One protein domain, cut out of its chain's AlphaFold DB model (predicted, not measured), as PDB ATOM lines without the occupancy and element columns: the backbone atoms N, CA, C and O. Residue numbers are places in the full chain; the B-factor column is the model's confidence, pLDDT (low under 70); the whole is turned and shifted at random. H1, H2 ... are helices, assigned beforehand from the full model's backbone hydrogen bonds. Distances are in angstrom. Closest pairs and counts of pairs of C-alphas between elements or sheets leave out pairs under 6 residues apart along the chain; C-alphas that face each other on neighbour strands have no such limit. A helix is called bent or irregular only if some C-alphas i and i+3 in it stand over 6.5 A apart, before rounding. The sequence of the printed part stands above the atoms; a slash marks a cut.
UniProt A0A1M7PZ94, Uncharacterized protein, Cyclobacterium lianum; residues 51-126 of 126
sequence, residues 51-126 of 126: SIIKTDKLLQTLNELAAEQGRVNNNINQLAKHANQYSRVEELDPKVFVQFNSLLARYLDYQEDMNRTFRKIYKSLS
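What this domain is: This is residues 51 to 126 of the 126 residues of an uncharacterized protein of Cyclobacterium lianum (UniProt A0A1M7PZ94). Two long helices, H1 and H2, run side by side in opposite ways: the printed part goes out along H1, turns through the loop of residues 86 to 93 and folds back along H2. The pair is loosely formed, with few contacts between the helices, and makes a long thin rod; the first and last printed residues, Ser 51 and Ser 126, lie near the same tip. The printed part has 76 residues with two named helices, H1 then H2, and no named strand; its class is all helix. It is extended, with a radius of gyration of the C-alphas of 17.7 A and spans of 58 by 18 by 14 A.

How they stand to each other: Start with H1, residues 51 to 85, and compare it with H2, residues 94 to 125. They are close but not clearly touching, with 1 pair of C-alphas within 8 A: the closest, those of Thr 55 and Leu 125, are 7.4 A apart. Their lines stand at a shallow tilt of 21 degrees, opposite ways, and their centres are 12.6 A apart. Residues 70 to 75 and 77 to 82 of H1, and residues 98 to 103 and 105 to 110 of H2, stand free. In H2 every O i to N i+4 pair is within hydrogen-bond range; in H1, 30 of 31 are.

Where its parts are: Find C-alpha 51 at (193.289, 215.576, 155.460); from there H1 runs 50.2 A to C-alpha 85 at (171.876, 171.771, 143.503). Pick up H2 at C-alpha 94; it runs 46.8 A to C-alpha 125 at (185.751, 212.304, 156.407). Neither helix is bent.

The domain as a whole: Look at Ile 52 and Glu 90, whose C-alphas are the two farthest apart, 57.8 A; those of Ser 51 and Ser 126, the chain's last residue, are 11.0 A apart. The printed part has no cut, and the link from H1 to H2 is short. Mean pLDDT of the printed part is 77.2; residues 51 to 57, 86 to 92 and 122 to 126 are under 70.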
ATOM      1  N   SER A  51     194.437 216.453 155.657       50.25
ATOM      2  CA  SER A  51     193.289 215.576 155.460       50.25
ATOM      3  C   SER A  51     193.087 215.224 153.987       50.25
ATOM      4  O   SER A  51     193.005 214.045 153.699       50.25
ATOM      5  N   ILE A  52     193.110 216.168 153.038       52.09
ATOM      6  CA  ILE A  52     192.732 215.913 151.632       52.09
ATOM      7  C   ILE A  52     193.657 214.866 150.983       52.09
ATOM      8  O   ILE A  52     193.184 213.871 150.443       52.09
ATOM      9  N   ILE A  53     194.980 215.008 151.136       52.41
ATOM     10  CA  ILE A  53     195.962 214.073 150.545       52.41
ATOM     11  C   ILE A  53     195.946 212.699 151.246       52.41
ATOM     12  O   ILE A  53     196.206 211.668 150.622       52.41
ATOM     13  N   LYS A  54     195.655 212.655 152.555       56.59
ATOM     14  CA  LYS A  54     195.533 211.386 153.297       56.59
ATOM     15  C   LYS A  54     194.201 210.688 153.021       56.59
ATOM     16  O   LYS A  54     194.175 209.458 153.009       56.59
ATOM     17  N   THR A  55     193.138 211.447 152.764       62.53
ATOM     18  CA  THR A  55     191.812 210.937 152.419       62.53
ATOM     19  C   THR A  55     191.853 210.186 151.096       62.53
ATOM     20  O   THR A  55     191.321 209.088 151.052       62.53
ATOM     21  N   ASP A  56     192.557 210.667 150.069       66.38
ATOM     22  CA  ASP A  56     192.632 209.956 148.780       66.38
ATOM     23  C   ASP A  56     193.237 208.549 148.912       66.38
ATOM     24  O   ASP A  56     192.661 207.566 148.444       66.38
ATOM     25  N   LYS A  57     194.368 208.423 149.623       68.69
ATOM     26  CA  LYS A  57     194.987 207.112 149.892       68.69
ATOM     27  C   LYS A  57     194.104 206.227 150.767       68.69
ATOM     28  O   LYS A  57     193.988 205.035 150.505       68.69
ATOM     29  N   LEU A  58     193.472 206.802 151.790       72.56
ATOM     30  CA  LEU A  58     192.551 206.076 152.661       72.56
ATOM     31  C   LEU A  58     191.329 205.564 151.884       72.56
ATOM     32  O   LEU A  58     190.962 204.403 152.030       72.56
ATOM     33  N   LEU A  59     190.727 206.398 151.033       75.00
ATOM     34  CA  LEU A  59     189.605 206.033 150.170       75.00
ATOM     35  C   LEU A  59     189.999 204.934 149.183       75.00
ATOM     36  O   LEU A  59     189.223 204.006 148.969       75.00
ATOM     37  N   GLN A  60     191.210 204.992 148.623       78.50
ATOM     38  CA  GLN A  60     191.722 203.928 147.765       78.50
ATOM     39  C   GLN A  60     191.838 202.594 148.518       78.50
ATOM     40  O   GLN A  60     191.302 201.591 148.052       78.50
ATOM     41  N   THR A  61     192.448 202.580 149.707       80.12
ATOM     42  CA  THR A  61     192.545 201.364 150.534       80.12
ATOM     43  C   THR A  61     191.167 200.838 150.958       80.12
ATOM     44  O   THR A  61     190.947 199.628 150.991       80.12
ATOM     45  N   LEU A  62     190.206 201.723 151.245       81.62
ATOM     46  CA  LEU A  62     188.824 201.330 151.545       81.62
ATOM     47  C   LEU A  62     188.127 200.698 150.331       81.62
ATOM     48  O   LEU A  62     187.419 199.704 150.491       81.62
ATOM     49  N   ASN A  63     188.348 201.229 149.126       77.69
ATOM     50  CA  ASN A  63     187.817 200.653 147.890       77.69
ATOM     51  C   ASN A  63     188.402 199.263 147.606       77.69
ATOM     52  O   ASN A  63     187.662 198.359 147.223       77.69
ATOM     53  N   GLU A  64     189.705 199.070 147.827       82.44
ATOM     54  CA  GLU A  64     190.359 197.760 147.700       82.44
ATOM     55  C   GLU A  64     189.757 196.742 148.679       82.44
ATOM     56  O   GLU A  64     189.406 195.630 148.283       82.44
ATOM     57  N   LEU A  65     189.536 197.142 149.936       82.50
ATOM     58  CA  LEU A  65     188.914 196.273 150.934       82.50
ATOM     59  C   LEU A  65     187.461 195.924 150.573       82.50
ATOM     60  O   LEU A  65     187.052 194.768 150.691       82.50
ATOM     61  N   ALA A  66     186.686 196.891 150.075       80.81
ATOM     62  CA  ALA A  66     185.330 196.647 149.586       80.81
ATOM     63  C   ALA A  66     185.305 195.703 148.366       80.81
ATOM     64  O   ALA A  66     184.392 194.884 148.232       80.81
ATOM     65  N   ALA A  67     186.312 195.770 147.491       80.88
ATOM     66  CA  ALA A  67     186.435 194.872 146.346       80.88
ATOM     67  C   ALA A  67     186.723 193.424 146.778       80.88
ATOM     68  O   ALA A  67     186.061 192.502 146.293       80.88
ATOM     69  N   GLU A  68     187.647 193.212 147.722       84.62
ATOM     70  CA  GLU A  68     187.891 191.884 148.302       84.62
ATOM     71  C   GLU A  68     186.640 191.340 148.998       84.62
ATOM     72  O   GLU A  68     186.281 190.172 148.829       84.62
ATOM     73  N   GLN A  69     185.895 192.207 149.686       84.00
ATOM     74  CA  GLN A  69     184.615 191.835 150.275       84.00
ATOM     75  C   GLN A  69     183.607 191.345 149.224       84.00
ATOM     76  O   GLN A  69     182.928 190.335 149.423       84.00
ATOM     77  N   GLY A  70     183.526 192.030 148.081       83.75
ATOM     78  CA  GLY A  70     182.702 191.609 146.949       83.75
ATOM     79  C   GLY A  70     183.081 190.221 146.425       83.75
ATOM     80  O   GLY A  70     182.203 189.420 146.101       83.75
ATOM     81  N   ARG A  71     184.378 189.889 146.401       86.31
ATOM     82  CA  ARG A  71     184.859 188.554 146.006       86.31
ATOM     83  C   ARG A  71     184.462 187.479 147.012       86.31
ATOM     84  O   ARG A  71     183.981 186.425 146.601       86.31
ATOM     85  N   VAL A  72     184.587 187.753 148.311       86.12
ATOM     86  CA  VAL A  72     184.137 186.829 149.367       86.12
ATOM     87  C   VAL A  72     182.630 186.576 149.261       86.12
ATOM     88  O   VAL A  72     182.203 185.422 149.260       86.12
ATOM     89  N   ASN A  73     181.830 187.630 149.079       85.00
ATOM     90  CA  ASN A  73     180.384 187.518 148.865       85.00
ATOM     91  C   ASN A  73     180.041 186.664 147.634       85.00
ATOM     92  O   ASN A  73     179.152 185.814 147.689       85.00
ATOM     93  N   ASN A  74     180.762 186.853 146.526       86.38
ATOM     94  CA  ASN A  74     180.576 186.041 145.326       86.38
ATOM     95  C   ASN A  74     180.890 184.563 145.574       86.38
ATOM     96  O   ASN A  74     180.135 183.706 145.113       86.38
ATOM     97  N   ASN A  75     181.947 184.256 146.328       85.50
ATOM     98  CA  ASN A  75     182.278 182.880 146.696       85.50
ATOM     99  C   ASN A  75     181.176 182.248 147.559       85.50
ATOM    100  O   ASN A  75     180.761 181.124 147.290       85.50
ATOM    101  N   ILE A  76     180.635 182.980 148.539       84.94
ATOM    102  CA  ILE A  76     179.504 182.514 149.361       84.94
ATOM    103  C   ILE A  76     178.274 182.243 148.489       84.94
ATOM    104  O   ILE A  76     177.635 181.203 148.632       84.94
ATOM    105  N   ASN A  77     177.969 183.122 147.534       85.38
ATOM    106  CA  ASN A  77     176.867 182.909 146.598       85.38
ATOM    107  C   ASN A  77     177.065 181.667 145.717       85.38
ATOM    108  O   ASN A  77     176.096 180.972 145.411       85.38
ATOM    109  N   GLN A  78     178.298 181.373 145.299       85.12
ATOM    110  CA  GLN A  78     178.602 180.146 144.558       85.12
ATOM    111  C   GLN A  78     178.397 178.908 145.431       85.12
ATOM    112  O   GLN A  78     177.753 177.961 144.985       85.12
ATOM    113  N   LEU A  79     178.861 178.945 146.683       81.81
ATOM    114  CA  LEU A  79     178.637 177.869 147.650       81.81
ATOM    115  C   LEU A  79     177.143 177.638 147.899       81.81
ATOM    116  O   LEU A  79     176.699 176.496 147.885       81.81
ATOM    117  N   ALA A  80     176.354 178.704 148.045       80.62
ATOM    118  CA  ALA A  80     174.907 178.609 148.212       80.62
ATOM    119  C   ALA A  80     174.221 178.007 146.974       80.62
ATOM    120  O   ALA A  80     173.382 177.119 147.098       80.62
ATOM    121  N   LYS A  81     174.603 178.439 145.763       82.69
ATOM    122  CA  LYS A  81     174.087 177.855 144.513       82.69
ATOM    123  C   LYS A  81     174.437 176.375 144.386       82.69
ATOM    124  O   LYS A  81     173.571 175.598 144.008       82.69
ATOM    125  N   HIS A  82     175.672 176.003 144.714       79.06
ATOM    126  CA  HIS A  82     176.131 174.619 144.696       79.06
ATOM    127  C   HIS A  82     175.381 173.772 145.733       79.06
ATOM    128  O   HIS A  82     174.888 172.701 145.408       79.06
ATOM    129  N   ALA A  83     175.191 174.283 146.952       74.56
ATOM    130  CA  ALA A  83     174.385 173.627 147.982       74.56
ATOM    131  C   ALA A  83     172.933 173.401 147.524       74.56
ATOM    132  O   ALA A  83     172.390 172.317 147.716       74.56
ATOM    133  N   ASN A  84     172.332 174.381 146.843       76.94
ATOM    134  CA  ASN A  84     170.969 174.280 146.315       76.94
ATOM    135  C   ASN A  84     170.816 173.278 145.153       76.94
ATOM    136  O   ASN A  84     169.689 172.938 144.802       76.94
ATOM    137  N   GLN A  85     171.911 172.816 144.536       78.38
ATOM    138  CA  GLN A  85     171.876 171.771 143.503       78.38
ATOM    139  C   GLN A  85     171.742 170.359 144.094       78.38
ATOM    140  O   GLN A  85     171.349 169.437 143.378       78.38
ATOM    141  N   TYR A  86     172.020 170.180 145.390       69.94
ATOM    142  CA  TYR A  86     171.800 168.914 146.084       69.94
ATOM    143  C   TYR A  86     170.332 168.806 146.510       69.94
ATOM    144  O   TYR A  86     169.925 169.265 147.573       69.94
ATOM    145  N   SER A  87     169.517 168.182 145.660       58.12
ATOM    146  CA  SER A  87     168.067 168.027 145.858       58.12
ATOM    147  C   SER A  87     167.674 167.041 146.969       58.12
ATOM    148  O   SER A  87     166.490 166.905 147.270       58.12
ATOM    149  N   ARG A  88     168.633 166.317 147.564       64.31
ATOM    150  CA  ARG A  88     168.406 165.379 148.673       64.31
ATOM    151  C   ARG A  88     169.425 165.639 149.775       64.31
ATOM    152  O   ARG A  88     170.598 165.315 149.643       64.31
ATOM    153  N   VAL A  89     168.944 166.201 150.880       60.03
ATOM    154  CA  VAL A  89     169.718 166.468 152.108       60.03
ATOM    155  C   VAL A  89     170.342 165.184 152.689       60.03
ATOM    156  O   VAL A  89     171.310 165.256 153.436       60.03
ATOM    157  N   GLU A  90     169.837 164.010 152.298       59.88
ATOM    158  CA  GLU A  90     170.285 162.685 152.749       59.88
ATOM    159  C   GLU A  90     171.736 162.324 152.366       59.88
ATOM    160  O   GLU A  90     172.311 161.435 152.987       59.88
ATOM    161  N   GLU A  91     172.356 163.014 151.399       64.50
ATOM    162  CA  GLU A  91     173.755 162.771 150.988       64.50
ATOM    163  C   GLU A  91     174.784 163.665 151.708       64.50
ATOM    164  O   GLU A  91     175.992 163.484 151.541       64.50
ATOM    165  N   LEU A  92     174.337 164.634 152.515       68.75
ATOM    166  CA  LEU A  92     175.209 165.607 153.178       68.75
ATOM    167  C   LEU A  92     175.369 165.276 154.666       68.75
ATOM    168  O   LEU A  92     174.385 165.141 155.389       68.75
ATOM    169  N   ASP A  93     176.616 165.198 155.148       78.31
ATOM    170  CA  ASP A  93     176.903 164.988 156.573       78.31
ATOM    171  C   ASP A  93     176.331 166.159 157.406       78.31
ATOM    172  O   ASP A  93     176.778 167.307 157.251       78.31
ATOM    173  N   PRO A  94     175.384 165.901 158.330       77.62
ATOM    174  CA  PRO A  94     174.789 166.932 159.176       77.62
ATOM    175  C   PRO A  94     175.818 167.757 159.960       77.62
ATOM    176  O   PRO A  94     175.594 168.941 160.221       77.62
ATOM    177  N   LYS A  95     176.973 167.175 160.316       80.50
ATOM    178  CA  LYS A  95     178.047 167.895 161.018       80.50
ATOM    179  C   LYS A  95     178.669 168.984 160.152       80.50
ATOM    180  O   LYS A  95     178.971 170.061 160.666       80.50
ATOM    181  N   VAL A  96     178.828 168.726 158.855       79.69
ATOM    182  CA  VAL A  96     179.363 169.700 157.894       79.69
ATOM    183  C   VAL A  96     178.401 170.879 157.764       79.69
ATOM    184  O   VAL A  96     178.830 172.031 157.796       79.69
ATOM    185  N   PHE A  97     177.096 170.608 157.718       78.00
ATOM    186  CA  PHE A  97     176.072 171.650 157.633       78.00
ATOM    187  C   PHE A  97     176.036 172.541 158.887       78.00
ATOM    188  O   PHE A  97     175.986 173.768 158.790       78.00
ATOM    189  N   VAL A  98     176.129 171.938 160.076       82.94
ATOM    190  CA  VAL A  98     176.185 172.677 161.348       82.94
ATOM    191  C   VAL A  98     177.442 173.548 161.437       82.94
ATOM    192  O   VAL A  98     177.349 174.719 161.813       82.94
ATOM    193  N   GLN A  99     178.610 173.021 161.055       82.94
ATOM    194  CA  GLN A  99     179.851 173.803 161.028       82.94
ATOM    195  C   GLN A  99     179.778 174.959 160.029       82.94
ATOM    196  O   GLN A  99     180.166 176.080 160.363       82.94
ATOM    197  N   PHE A 100     179.239 174.715 158.833       81.88
ATOM    198  CA  PHE A 100     179.060 175.748 157.819       81.88
ATOM    199  C   PHE A 100     178.163 176.886 158.316       81.88
ATOM    200  O   PHE A 100     178.553 178.049 158.236       81.88
ATOM    201  N   ASN A 101     177.011 176.568 158.915       84.31
ATOM    202  CA  ASN A 101     176.109 177.580 159.469       84.31
ATOM    203  C   ASN A 101     176.755 178.385 160.603       84.31
ATOM    204  O   ASN A 101     176.554 179.595 160.686       84.31
ATOM    205  N   SER A 102     177.570 177.746 161.449       85.75
ATOM    206  CA  SER A 102     178.314 178.446 162.503       85.75
ATOM    207  C   SER A 102     179.341 179.431 161.931       85.75
ATOM    208  O   SER A 102     179.445 180.565 162.403       85.75
ATOM    209  N   LEU A 103     180.071 179.033 160.884       86.62
ATOM    210  CA  LEU A 103     181.013 179.915 160.194       86.62
ATOM    211  C   LEU A 103     180.296 181.063 159.475       86.62
ATOM    212  O   LEU A 103     180.764 182.199 159.536       86.62
ATOM    213  N   LEU A 104     179.151 180.786 158.844       86.44
ATOM    214  CA  LEU A 104     178.355 181.795 158.150       86.44
ATOM    215  C   LEU A 104     177.772 182.826 159.124       86.44
ATOM    216  O   LEU A 104     177.842 184.018 158.849       86.44
ATOM    217  N   ALA A 105     177.270 182.388 160.282       87.38
ATOM    218  CA  ALA A 105     176.795 183.289 161.331       87.38
ATOM    219  C   ALA A 105     177.914 184.232 161.804       87.38
ATOM    220  O   ALA A 105     177.746 185.447 161.780       87.38
ATOM    221  N   ARG A 106     179.103 183.690 162.107       88.62
ATOM    222  CA  ARG A 106     180.270 184.508 162.483       88.62
ATOM    223  C   ARG A 106     180.675 185.486 161.385       88.62
ATOM    224  O   ARG A 106     181.063 186.613 161.669       88.62
ATOM    225  N   TYR A 107     180.619 185.055 160.130       88.06
ATOM    226  CA  TYR A 107     180.904 185.923 158.996       88.06
ATOM    227  C   TYR A 107     179.922 187.101 158.913       88.06
ATOM    228  O   TYR A 107     180.361 188.228 158.690       88.06
ATOM    229  N   LEU A 108     178.623 186.858 159.124       87.44
ATOM    230  CA  LEU A 108     177.605 187.912 159.145       87.44
ATOM    231  C   LEU A 108     177.856 188.916 160.277       87.44
ATOM    232  O   LEU A 108     177.790 190.120 160.031       87.44
ATOM    233  N   ASP A 109     178.243 188.443 161.463       88.38
ATOM    234  CA  ASP A 109     178.609 189.316 162.585       88.38
ATOM    235  C   ASP A 109     179.805 190.217 162.225       88.38
ATOM    236  O   ASP A 109     179.741 191.444 162.350       88.38
ATOM    237  N   TYR A 110     180.884 189.636 161.679       87.69
ATOM    238  CA  TYR A 110     182.046 190.411 161.231       87.69
ATOM    239  C   TYR A 110     181.694 191.398 160.107       87.69
ATOM    240  O   TYR A 110     182.255 192.495 160.051       87.69
ATOM    241  N   GLN A 111     180.761 191.039 159.216       86.88
ATOM    242  CA  GLN A 111     180.264 191.944 158.180       86.88
ATOM    243  C   GLN A 111     179.529 193.147 158.759       86.88
ATOM    244  O   GLN A 111     179.757 194.274 158.310       86.88
ATOM    245  N   GLU A 112     178.649 192.943 159.736       87.06
ATOM    246  CA  GLU A 112     177.948 194.053 160.377       87.06
ATOM    247  C   GLU A 112     178.916 195.011 161.074       87.06
ATOM    248  O   GLU A 112     178.810 196.231 160.896       87.06
ATOM    249  N   ASP A 113     179.887 194.479 161.815       85.88
ATOM    250  CA  ASP A 113     180.876 195.280 162.538       85.88
ATOM    251  C   ASP A 113     181.778 196.080 161.595       85.88
ATOM    252  O   ASP A 113     182.026 197.278 161.808       85.88
ATOM    253  N   MET A 114     182.218 195.455 160.503       84.75
ATOM    254  CA  MET A 114     182.985 196.129 159.460       84.75
ATOM    255  C   MET A 114     182.164 197.257 158.817       84.75
ATOM    256  O   MET A 114     182.633 198.393 158.734       84.75
ATOM    257  N   ASN A 115     180.905 196.993 158.451       84.25
ATOM    258  CA  ASN A 115     180.015 197.997 157.862       84.25
ATOM    259  C   ASN A 115     179.738 199.168 158.818       84.25
ATOM    260  O   ASN A 115     179.714 200.330 158.398       84.25
ATOM    261  N   ARG A 116     179.562 198.902 160.120       83.38
ATOM    262  CA  ARG A 116     179.439 199.954 161.144       83.38
ATOM    263  C   ARG A 116     180.701 200.804 161.216       83.38
ATOM    264  O   ARG A 116     180.603 202.030 161.300       83.38
ATOM    265  N   THR A 117     181.870 200.175 161.168       80.62
ATOM    266  CA  THR A 117     183.164 200.864 161.219       80.62
ATOM    267  C   THR A 117     183.372 201.738 159.983       80.62
ATOM    268  O   THR A 117     183.705 202.915 160.118       80.62
ATOM    269  N   PHE A 118     183.053 201.237 158.791       80.69
ATOM    270  CA  PHE A 118     183.103 202.013 157.550       80.69
ATOM    271  C   PHE A 118     182.173 203.218 157.555       80.69
ATOM    272  O   PHE A 118     182.593 204.314 157.185       80.69
ATOM    273  N   ARG A 119     180.946 203.075 158.068       77.75
ATOM    274  CA  ARG A 119     180.039 204.220 158.240       77.75
ATOM    275  C   ARG A 119     180.615 205.285 159.177       77.75
ATOM    276  O   ARG A 119     180.416 206.469 158.920       77.75
ATOM    277  N   LYS A 120     181.317 204.895 160.249       76.06
ATOM    278  CA  LYS A 120     181.989 205.844 161.157       76.06
ATOM    279  C   LYS A 120     183.140 206.565 160.458       76.06
ATOM    280  O   LYS A 120     183.229 207.781 160.578       76.06
ATOM    281  N   ILE A 121     183.966 205.840 159.700       75.00
ATOM    282  CA  ILE A 121     185.075 206.424 158.932       75.00
ATOM    283  C   ILE A 121     184.535 207.416 157.899       75.00
ATOM    284  O   ILE A 121     184.967 208.565 157.883       75.00
ATOM    285  N   TYR A 122     183.527 207.030 157.115       68.88
ATOM    286  CA  TYR A 122     182.897 207.920 156.138       68.88
ATOM    287  C   TYR A 122     182.348 209.200 156.786       68.88
ATOM    288  O   TYR A 122     182.628 210.295 156.315       68.88
ATOM    289  N   LYS A 123     181.644 209.084 157.923       69.56
ATOM    290  CA  LYS A 123     181.154 210.244 158.691       69.56
ATOM    291  C   LYS A 123     182.258 211.141 159.252       69.56
ATOM    292  O   LYS A 123     181.980 212.295 159.526       69.56
ATOM    293  N   SER A 124     183.458 210.614 159.487       63.84
ATOM    294  CA  SER A 124     184.597 211.408 159.975       63.84
ATOM    295  C   SER A 124     185.366 212.127 158.862       63.84
ATOM    296  O   SER A 124     186.175 213.002 159.154       63.84
ATOM    297  N   LEU A 125     185.143 211.722 157.607       61.59
ATOM    298  CA  LEU A 125     185.751 212.304 156.407       61.59
ATOM    299  C   LEU A 125     184.810 213.282 155.680       61.59
ATOM    300  O   LEU A 125     185.284 214.080 154.874       61.59
ATOM    301  N   SER A 126     183.502 213.175 155.936       52.12
ATOM    302  CA  SER A 126     182.437 214.097 155.514       52.12
ATOM    303  C   SER A 126     182.295 215.276 156.469       52.12
ATOM    304  O   SER A 126     181.720 216.282 156.001       52.12
TER     305      SER A 126